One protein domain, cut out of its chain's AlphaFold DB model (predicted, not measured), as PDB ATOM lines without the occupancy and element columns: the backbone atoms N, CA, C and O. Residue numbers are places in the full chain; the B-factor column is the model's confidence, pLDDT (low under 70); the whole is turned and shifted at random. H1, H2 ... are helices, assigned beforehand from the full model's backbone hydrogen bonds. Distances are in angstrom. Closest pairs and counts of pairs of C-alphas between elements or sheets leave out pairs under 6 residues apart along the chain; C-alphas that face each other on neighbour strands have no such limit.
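What this domain is: This is residues 11 to 84 of the 204 residues of the protein "Peroxidase" of Cinnamomum micranthum f. kanehirae (UniProt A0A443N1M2). One helix, H3, runs through the middle; H2 folds on it as a slanted helical hairpin, and H1 crosses H3 steeply on another side. Two long stretches without a named element complete the shape: residues 37 to 49 swing out in a wide loop from H2 to H3, and residues 65 to 84 run back past H3 from its last end. The printed part has 74 residues with three named helices in the order H1, H2, H3 and no named strand; the class is all helix, though these helices hold 36 residues, under half. It is compact, with a radius of gyration of the C-alphas of 12.2 A, and spans 34 by 29 by 19 A.

Where its parts are: H3, residues 50 to 64, is the longest helix at 20.8 A; it begins at C-alpha 50 (30.459, -37.746, 11.174) and ends at C-alpha 64 (43.206, -38.704, 27.576). H2 covers residues 27 to 36 over 14.2 A. H1 covers residues 11 to 21 over 16.1 A, beginning at C-alpha 11 (44.288, -34.019, 11.450).

How they stand to each other: H3 and H2 touch and form a helical hairpin, opposite ways at a steep tilt of 39 degrees; their closest C-alphas, of Gly 58 and Leu 31, are 4.3 A apart. H3 touches H1 with residues 56 to 60 alone; the closest C-alphas, of Ala 57 and Ile 18, are 6.5 A apart. These two run the same way at a steep tilt of 67 degrees, only just short of about perpendicular. H1 and H2 are apart. In H2 and H3 every O i to N i+4 pair is within hydrogen-bond range; in H1, 6 of 7 are.

The domain as a whole: The C-alphas farthest apart, of Gly 66 and Val 81, are 34.8 A apart. The printed part has no cut. The link from H1 to H2 is tight, and that from H2 to H3 is long. The mean pLDDT of the printed part is 80.2; residue 11 and residues 37 to 47 are under 70.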
ATOM      1  N   SER A  11      44.453 -33.142  10.274       65.88
ATOM      2  CA  SER A  11      44.288 -34.019  11.450       65.88
ATOM      3  C   SER A  11      44.690 -33.365  12.789       65.88
ATOM      4  O   SER A  11      43.946 -33.510  13.761       65.88
ATOM      5  N   PRO A  12      45.814 -32.620  12.890       72.19
ATOM      6  CA  PRO A  12      46.219 -31.974  14.139       72.19
ATOM      7  C   PRO A  12      45.233 -30.905  14.631       72.19
ATOM      8  O   PRO A  12      44.967 -30.838  15.826       72.19
ATOM      9  N   ILE A  13      44.647 -30.112  13.726       75.25
ATOM     10  CA  ILE A  13      43.706 -29.036  14.085       75.25
ATOM     11  C   ILE A  13      42.427 -29.631  14.680       75.25
ATOM     12  O   ILE A  13      41.895 -29.132  15.672       75.25
ATOM     13  N   ILE A  14      41.946 -30.731  14.099       73.00
ATOM     14  CA  ILE A  14      40.731 -31.401  14.571       73.00
ATOM     15  C   ILE A  14      40.975 -32.058  15.931       73.00
ATOM     16  O   ILE A  14      40.139 -31.941  16.828       73.00
ATOM     17  N   LEU A  15      42.129 -32.708  16.109       73.56
ATOM     18  CA  LEU A  15      42.520 -33.279  17.399       73.56
ATOM     19  C   LEU A  15      42.623 -32.200  18.482       73.56
ATOM     20  O   LEU A  15      42.141 -32.411  19.592       73.56
ATOM     21  N   ASP A  16      43.173 -31.029  18.161       76.25
ATOM     22  CA  ASP A  16      43.224 -29.905  19.095       76.25
ATOM     23  C   ASP A  16      41.821 -29.387  19.450       76.25
ATOM     24  O   ASP A  16      41.546 -29.114  20.620       76.25
ATOM     25  N   GLY A  17      40.898 -29.336  18.484       76.44
ATOM     26  CA  GLY A  17      39.489 -29.024  18.739       76.44
ATOM     27  C   GLY A  17      38.815 -30.030  19.682       76.44
ATOM     28  O   GLY A  17      38.178 -29.630  20.659       76.44
ATOM     29  N   ILE A  18      39.003 -31.336  19.448       79.12
ATOM     30  CA  ILE A  18      38.482 -32.407  20.320       79.12
ATOM     31  C   ILE A  18      39.049 -32.261  21.737       79.12
ATOM     32  O   ILE A  18      38.298 -32.317  22.712       79.12
ATOM     33  N   ARG A  19      40.357 -32.016  21.866       82.25
ATOM     34  CA  ARG A  19      41.042 -31.851  23.158       82.25
ATOM     35  C   ARG A  19      40.519 -30.685  23.984       82.25
ATOM     36  O   ARG A  19      40.521 -30.770  25.208       82.25
ATOM     37  N   GLN A  20      40.053 -29.613  23.347       78.75
ATOM     38  CA  GLN A  20      39.488 -28.467  24.063       78.75
ATOM     39  C   GLN A  20      38.135 -28.781  24.717       78.75
ATOM     40  O   GLN A  20      37.799 -28.198  25.748       78.75
ATOM     41  N   VAL A  21      37.351 -29.699  24.142       79.00
ATOM     42  CA  VAL A  21      35.978 -29.989  24.598       79.00
ATOM     43  C   VAL A  21      35.852 -31.301  25.378       79.00
ATOM     44  O   VAL A  21      34.914 -31.462  26.179       79.00
ATOM     45  N   LEU A  22      36.784 -32.229  25.152       86.50
ATOM     46  CA  LEU A  22      36.837 -33.541  25.777       86.50
ATOM     47  C   LEU A  22      37.548 -33.466  27.128       86.50
ATOM     48  O   LEU A  22      38.704 -33.076  27.240       86.50
ATOM     49  N   SER A  23      36.850 -33.898  28.172       86.19
ATOM     50  CA  SER A  23      37.417 -34.052  29.508       86.19
ATOM     51  C   SER A  23      37.367 -35.512  29.940       86.19
ATOM     52  O   SER A  23      36.549 -36.289  29.442       86.19
ATOM     53  N   LYS A  24      38.181 -35.880  30.936       85.44
ATOM     54  CA  LYS A  24      38.166 -37.224  31.539       85.44
ATOM     55  C   LYS A  24      36.772 -37.674  31.990       85.44
ATOM     56  O   LYS A  24      36.446 -38.847  31.877       85.44
ATOM     57  N   ALA A  25      35.933 -36.748  32.454       84.38
ATOM     58  CA  ALA A  25      34.560 -37.051  32.860       84.38
ATOM     59  C   ALA A  25      33.637 -37.394  31.673       84.38
ATOM     60  O   ALA A  25      32.702 -38.173  31.827       84.38
ATOM     61  N   LYS A  26      33.897 -36.826  30.486       87.19
ATOM     62  CA  LYS A  26      33.127 -37.082  29.256       87.19
ATOM     63  C   LYS A  26      33.665 -38.271  28.452       87.19
ATOM     64  O   LYS A  26      32.915 -38.857  27.673       87.19
ATOM     65  N   ALA A  27      34.927 -38.645  28.659       85.31
ATOM     66  CA  ALA A  27      35.609 -39.715  27.933       85.31
ATOM     67  C   ALA A  27      34.844 -41.056  27.906       85.31
ATOM     68  O   ALA A  27      34.715 -41.612  26.816       85.31
ATOM     69  N   PRO A  28      34.241 -41.558  29.009       84.88
ATOM     70  CA  PRO A  28      33.471 -42.803  28.955       84.88
ATOM     71  C   PRO A  28      32.245 -42.712  28.038       84.88
ATOM     72  O   PRO A  28      31.933 -43.660  27.322       84.88
ATOM     73  N   GLY A  29      31.558 -41.565  28.042       80.75
ATOM     74  CA  GLY A  29      30.392 -41.320  27.195       80.75
ATOM     75  C   GLY A  29      30.758 -41.246  25.716       80.75
ATOM     76  O   GLY A  29      30.073 -41.844  24.895       80.75
ATOM     77  N   VAL A  30      31.871 -40.584  25.389       85.12
ATOM     78  CA  VAL A  30      32.389 -40.484  24.016       85.12
ATOM     79  C   VAL A  30      32.915 -41.825  23.514       85.12
ATOM     80  O   VAL A  30      32.586 -42.230  22.405       85.12
ATOM     81  N   LEU A  31      33.675 -42.561  24.330       84.19
ATOM     82  CA  LEU A  31      34.150 -43.889  23.948       84.19
ATOM     83  C   LEU A  31      32.970 -44.832  23.702       84.19
ATOM     84  O   LEU A  31      32.935 -45.516  22.683       84.19
ATOM     85  N   ARG A  32      31.972 -44.815  24.596       84.94
ATOM     86  CA  ARG A  32      30.715 -45.545  24.414       84.94
ATOM     87  C   ARG A  32      29.998 -45.111  23.140       84.94
ATOM     88  O   ARG A  32      29.527 -45.984  22.419       84.94
ATOM     89  N   LEU A  33      29.927 -43.807  22.862       83.44
ATOM     90  CA  LEU A  33      29.354 -43.300  21.622       83.44
ATOM     91  C   LEU A  33      30.034 -43.976  20.437       83.44
ATOM     92  O   LEU A  33      29.317 -44.594  19.684       83.44
ATOM     93  N   VAL A  34      31.365 -44.051  20.343       82.00
ATOM     94  CA  VAL A  34      32.022 -44.754  19.216       82.00
ATOM     95  C   VAL A  34      31.606 -46.218  19.067       82.00
ATOM     96  O   VAL A  34      31.444 -46.699  17.949       82.00
ATOM     97  N   PHE A  35      31.404 -46.935  20.174       76.12
ATOM     98  CA  PHE A  35      30.898 -48.310  20.120       76.12
ATOM     99  C   PHE A  35      29.463 -48.404  19.575       76.12
ATOM    100  O   PHE A  35      29.103 -49.431  19.001       76.12
ATOM    101  N   HIS A  36      28.644 -47.370  19.778       76.50
ATOM    102  CA  HIS A  36      27.246 -47.309  19.338       76.50
ATOM    103  C   HIS A  36      27.047 -46.591  17.996       76.50
ATOM    104  O   HIS A  36      26.118 -46.912  17.266       76.50
ATOM    105  N   ASP A  37      27.903 -45.630  17.696       65.75
ATOM    106  CA  ASP A  37      27.800 -44.601  16.667       65.75
ATOM    107  C   ASP A  37      28.719 -44.946  15.508       65.75
ATOM    108  O   ASP A  37      29.408 -44.111  14.933       65.75
ATOM    109  N   ALA A  38      28.717 -46.213  15.112       58.41
ATOM    110  CA  ALA A  38      29.114 -46.557  13.759       58.41
ATOM    111  C   ALA A  38      28.058 -46.018  12.755       58.41
ATOM    112  O   ALA A  38      27.429 -46.785  12.033       58.41
ATOM    113  N   GLY A  39      27.900 -44.687  12.754       41.56
ATOM    114  CA  GLY A  39      27.433 -43.754  11.735       41.56
ATOM    115  C   GLY A  39      26.054 -43.104  11.935       41.56
ATOM    116  O   GLY A  39      25.150 -43.777  12.412       41.56
ATOM    117  N   THR A  40      25.729 -41.866  11.503       51.47
ATOM    118  CA  THR A  40      26.386 -40.549  11.212       51.47
ATOM    119  C   THR A  40      25.248 -39.504  10.992       51.47
ATOM    120  O   THR A  40      24.110 -39.913  10.760       51.47
ATOM    121  N   TYR A  41      25.525 -38.183  10.974       39.34
ATOM    122  CA  TYR A  41      24.670 -37.116  10.371       39.34
ATOM    123  C   TYR A  41      25.540 -36.106   9.568       39.34
ATOM    124  O   TYR A  41      26.746 -36.259   9.591       39.34
ATOM    125  N   ASP A  42      24.970 -35.134   8.834       43.12
ATOM    126  CA  ASP A  42      25.587 -34.285   7.780       43.12
ATOM    127  C   ASP A  42      25.769 -32.796   8.188       43.12
ATOM    128  O   ASP A  42      25.041 -32.312   9.051       43.12
ATOM    129  N   MET A  43      26.722 -32.077   7.564       42.44
ATOM    130  CA  MET A  43      26.520 -30.771   6.893       42.44
ATOM    131  C   MET A  43      27.711 -30.454   5.952       42.44
ATOM    132  O   MET A  43      28.879 -30.529   6.338       42.44
ATOM    133  N   ASN A  44      27.363 -30.040   4.728       49.53
ATOM    134  CA  ASN A  44      28.203 -29.672   3.580       49.53
ATOM    135  C   ASN A  44      29.518 -28.891   3.828       49.53
ATOM    136  O   ASN A  44      29.613 -28.022   4.689       49.53
ATOM    137  N   GLU A  45      30.426 -29.127   2.868       47.09
ATOM    138  CA  GLU A  45      31.709 -28.480   2.527       47.09
ATOM    139  C   GLU A  45      32.944 -28.840   3.363       47.09
ATOM    140  O   GLU A  45      33.091 -28.433   4.508       47.09
ATOM    141  N   ASN A  46      33.884 -29.545   2.709       52.09
ATOM    142  CA  ASN A  46      35.287 -29.746   3.107       52.09
ATOM    143  C   ASN A  46      35.528 -30.178   4.565       52.09
ATOM    144  O   ASN A  46      36.646 -30.124   5.055       52.09
ATOM    145  N   SER A  47      34.502 -30.669   5.245       62.03
ATOM    146  CA  SER A  47      34.526 -31.035   6.647       62.03
ATOM    147  C   SER A  47      34.902 -32.505   6.829       62.03
ATOM    148  O   SER A  47      34.723 -33.365   5.956       62.03
ATOM    149  N   VAL A  48      35.486 -32.784   7.989       72.31
ATOM    150  CA  VAL A  48      35.710 -34.141   8.488       72.31
ATOM    151  C   VAL A  48      34.350 -34.751   8.780       72.31
ATOM    152  O   VAL A  48      33.503 -34.090   9.378       72.31
ATOM    153  N   SER A  49      34.129 -35.982   8.327       81.69
ATOM    154  CA  SER A  49      32.818 -36.617   8.420       81.69
ATOM    155  C   SER A  49      32.395 -36.873   9.868       81.69
ATOM    156  O   SER A  49      33.238 -36.986  10.767       81.69
ATOM    157  N   TRP A  50      31.083 -37.026  10.059       84.00
ATOM    158  CA  TRP A  50      30.459 -37.746  11.174       84.00
ATOM    159  C   TRP A  50      31.326 -38.892  11.670       84.00
ATOM    160  O   TRP A  50      31.897 -38.879  12.769       84.00
ATOM    161  N   ALA A  51      31.456 -39.874  10.790       85.56
ATOM    162  CA  ALA A  51      32.196 -41.086  11.073       85.56
ATOM    163  C   ALA A  51      33.609 -40.759  11.591       85.56
ATOM    164  O   ALA A  51      34.033 -41.288  12.630       85.56
ATOM    165  N   ASP A  52      34.325 -39.869  10.901       87.00
ATOM    166  CA  ASP A  52      35.672 -39.425  11.249       87.00
ATOM    167  C   ASP A  52      35.788 -38.805  12.634       87.00
ATOM    168  O   ASP A  52      36.593 -39.288  13.441       87.00
ATOM    169  N   MET A  53      34.945 -37.827  12.954       87.00
ATOM    170  CA  MET A  53      34.949 -37.197  14.271       87.00
ATOM    171  C   MET A  53      34.669 -38.194  15.393       87.00
ATOM    172  O   MET A  53      35.366 -38.174  16.406       87.00
ATOM    173  N   ILE A  54      33.701 -39.094  15.210       89.25
ATOM    174  CA  ILE A  54      33.303 -40.064  16.235       89.25
ATOM    175  C   ILE A  54      34.483 -40.965  16.602       89.25
ATOM    176  O   ILE A  54      34.886 -41.011  17.766       89.25
ATOM    177  N   ALA A  55      35.100 -41.636  15.624       90.62
ATOM    178  CA  ALA A  55      36.200 -42.548  15.937       90.62
ATOM    179  C   ALA A  55      37.436 -41.821  16.480       90.62
ATOM    180  O   ALA A  55      38.110 -42.345  17.365       90.62
ATOM    181  N   MET A  56      37.740 -40.615  15.990       90.38
ATOM    182  CA  MET A  56      38.822 -39.824  16.575       90.38
ATOM    183  C   MET A  56      38.523 -39.439  18.020       90.38
ATOM    184  O   MET A  56      39.406 -39.534  18.868       90.38
ATOM    185  N   ALA A  57      37.287 -39.050  18.325       90.19
ATOM    186  CA  ALA A  57      36.900 -38.662  19.673       90.19
ATOM    187  C   ALA A  57      37.026 -39.834  20.658       90.19
ATOM    188  O   ALA A  57      37.486 -39.637  21.782       90.19
ATOM    189  N   GLY A  58      36.688 -41.063  20.252       93.81
ATOM    190  CA  GLY A  58      36.921 -42.240  21.094       93.81
ATOM    191  C   GLY A  58      38.400 -42.604  21.238       93.81
ATOM    192  O   GLY A  58      38.826 -42.946  22.340       93.81
ATOM    193  N   ALA A  59      39.197 -42.485  20.172       94.00
ATOM    194  CA  ALA A  59      40.647 -42.668  20.243       94.00
ATOM    195  C   ALA A  59      41.300 -41.655  21.200       94.00
ATOM    196  O   ALA A  59      42.118 -42.031  22.043       94.00
ATOM    197  N   GLU A  60      40.885 -40.390  21.132       92.50
ATOM    198  CA  GLU A  60      41.360 -39.338  22.029       92.50
ATOM    199  C   GLU A  60      40.849 -39.543  23.461       92.50
ATOM    200  O   GLU A  60      41.588 -39.307  24.408       92.50
ATOM    201  N   ALA A  61      39.627 -40.055  23.654       94.50
ATOM    202  CA  ALA A  61      39.111 -40.411  24.978       94.50
ATOM    203  C   ALA A  61      39.969 -41.488  25.657       94.50
ATOM    204  O   ALA A  61      40.273 -41.373  26.845       94.50
ATOM    205  N   VAL A  62      40.398 -42.505  24.902       97.06
ATOM    206  CA  VAL A  62      41.322 -43.539  25.391       97.06
ATOM    207  C   VAL A  62      42.661 -42.916  25.783       97.06
ATOM    208  O   VAL A  62      43.132 -43.150  26.898       97.06
ATOM    209  N   LEU A  63      43.241 -42.082  24.916       96.31
ATOM    210  CA  LEU A  63      44.522 -41.423  25.174       96.31
ATOM    211  C   LEU A  63      44.460 -40.488  26.392       96.31
ATOM    212  O   LEU A  63      45.307 -40.568  27.281       96.31
ATOM    213  N   LEU A  64      43.427 -39.645  26.476       95.50
ATOM    214  CA  LEU A  64      43.206 -38.704  27.576       95.50
ATOM    215  C   LEU A  64      43.082 -39.419  28.931       95.50
ATOM    216  O   LEU A  64      43.476 -38.881  29.972       95.50
ATOM    217  N   CYS A  65      42.549 -40.639  28.926       97.00
ATOM    218  CA  CYS A  65      42.437 -41.495  30.100       97.00
ATOM    219  C   CYS A  65      43.697 -42.334  30.390       97.00
ATOM    220  O   CYS A  65      43.689 -43.091  31.356       97.00
ATOM    221  N   GLY A  66      44.791 -42.173  29.636       97.00
ATOM    222  CA  GLY A  66      46.074 -42.854  29.871       97.00
ATOM    223  C   GLY A  66      46.282 -44.144  29.070       97.00
ATOM    224  O   GLY A  66      47.251 -44.860  29.314       97.00
ATOM    225  N   GLY A  67      45.389 -44.436  28.123       97.62
ATOM    226  CA  GLY A  67      45.502 -45.565  27.207       97.62
ATOM    227  C   GLY A  67      46.463 -45.312  26.034       97.62
ATOM    228  O   GLY A  67      47.148 -44.287  25.974       97.62
ATOM    229  N   PRO A  68      46.545 -46.253  25.077       97.56
ATOM    230  CA  PRO A  68      47.449 -46.146  23.936       97.56
ATOM    231  C   PRO A  68      47.018 -45.066  22.937       97.56
ATOM    232  O   PRO A  68      45.837 -44.774  22.779       97.56
ATOM    233  N   VAL A  69      47.983 -44.560  22.164       96.75
ATOM    234  CA  VAL A  69      47.699 -43.772  20.954       96.75
ATOM    235  C   VAL A  69      47.090 -44.683  19.885       96.75
ATOM    236  O   VAL A  69      47.667 -45.720  19.537       96.75
ATOM    237  N   ILE A  70      45.944 -44.281  19.332       96.00
ATOM    238  CA  ILE A  70      45.223 -45.009  18.283       96.00
ATOM    239  C   ILE A  70      45.170 -44.127  17.019       96.00
ATOM    240  O   ILE A  70      44.419 -43.153  16.996       96.00
ATOM    241  N   PRO A  71      45.956 -44.430  15.967       92.81
ATOM    242  CA  PRO A  71      46.019 -43.607  14.761       92.81
ATOM    243  C   PRO A  71      44.833 -43.903  13.831       92.81
ATOM    244  O   PRO A  71      44.930 -44.732  12.926       92.81
ATOM    245  N   VAL A  72      43.696 -43.258  14.084       88.88
ATOM    246  CA  VAL A  72      42.493 -43.368  13.247       88.88
ATOM    247  C   VAL A  72      42.750 -42.737  11.875       88.88
ATOM    248  O   VAL A  72      43.240 -41.613  11.784       88.88
ATOM    249  N   GLN A  73      42.408 -43.462  10.808       87.38
ATOM    250  CA  GLN A  73      42.462 -42.951   9.440       87.38
ATOM    251  C   GLN A  73      41.213 -42.112   9.133       87.38
ATOM    252  O   GLN A  73      40.099 -42.520   9.459       87.38
ATOM    253  N   LEU A  74      41.413 -40.971   8.467       84.88
ATOM    254  CA  LEU A  74      40.341 -40.108   7.966       84.88
ATOM    255  C   LEU A  74      39.947 -40.459   6.527       84.88
ATOM    256  O   LEU A  74      40.704 -41.092   5.789       84.88
ATOM    257  N   GLY A  75      38.769 -39.996   6.120       85.44
ATOM    258  CA  GLY A  75      38.188 -40.185   4.796       85.44
ATOM    259  C   GLY A  75      36.934 -41.057   4.787       85.44
ATOM    260  O   GLY A  75      36.498 -41.443   3.698       85.44
ATOM    261  N   ARG A  76      36.355 -41.379   5.953       88.25
ATOM    262  CA  ARG A  76      35.118 -42.169   6.011       88.25
ATOM    263  C   ARG A  76      33.937 -41.347   5.524       88.25
ATOM    264  O   ARG A  76      33.842 -40.153   5.801       88.25
ATOM    265  N   LEU A  77      33.053 -41.989   4.777       85.50
ATOM    266  CA  LEU A  77      31.804 -41.402   4.309       85.50
ATOM    267  C   LEU A  77      30.715 -41.572   5.365       85.50
ATOM    268  O   LEU A  77      30.612 -42.628   5.991       85.50
ATOM    269  N   ASP A  78      29.893 -40.539   5.514       83.62
ATOM    270  CA  ASP A  78      28.694 -40.598   6.339       83.62
ATOM    271  C   ASP A  78      27.616 -41.475   5.667       83.62
ATOM    272  O   ASP A  78      27.436 -41.457   4.448       83.62
ATOM    273  N   SER A  79      26.911 -42.277   6.464       82.06
ATOM    274  CA  SER A  79      25.705 -43.006   6.067       82.06
ATOM    275  C   SER A  79      24.476 -42.095   6.096       82.06
ATOM    276  O   SER A  79      24.270 -41.326   7.034       82.06
ATOM    277  N   MET A  80      23.599 -42.262   5.102       80.75
ATOM    278  CA  MET A  80      22.295 -41.584   5.021       80.75
ATOM    279  C   MET A  80      21.129 -42.452   5.513       80.75
ATOM    280  O   MET A  80      19.973 -42.038   5.456       80.75
ATOM    281  N   VAL A  81      21.416 -43.678   5.953       81.00
ATOM    282  CA  VAL A  81      20.413 -44.647   6.407       81.00
ATOM    283  C   VAL A  81      20.786 -45.110   7.816       81.00
ATOM    284  O   VAL A  81      21.955 -45.447   8.040       81.00
ATOM    285  N   PRO A  82      19.828 -45.144   8.763       82.31
ATOM    286  CA  PRO A  82      20.088 -45.633  10.113       82.31
ATOM    287  C   PRO A  82      20.453 -47.123  10.117       82.31
ATOM    288  O   PRO A  82      19.948 -47.902   9.301       82.31
ATOM    289  N   ASP A  83      21.297 -47.535  11.067       82.94
ATOM    290  CA  ASP A  83      21.577 -48.955  11.290       82.94
ATOM    291  C   ASP A  83      20.295 -49.669  11.770       82.94
ATOM    292  O   ASP A  83      19.596 -49.151  12.646       82.94
ATOM    293  N   PRO A  84      19.947 -50.851  11.226       86.56
ATOM    294  CA  PRO A  84      18.815 -51.622  11.717       86.56
ATOM    295  C   PRO A  84      18.913 -51.939  13.211       86.56
ATOM    296  O   PRO A  84      19.973 -52.310  13.722       86.56
TER     297      PRO A  84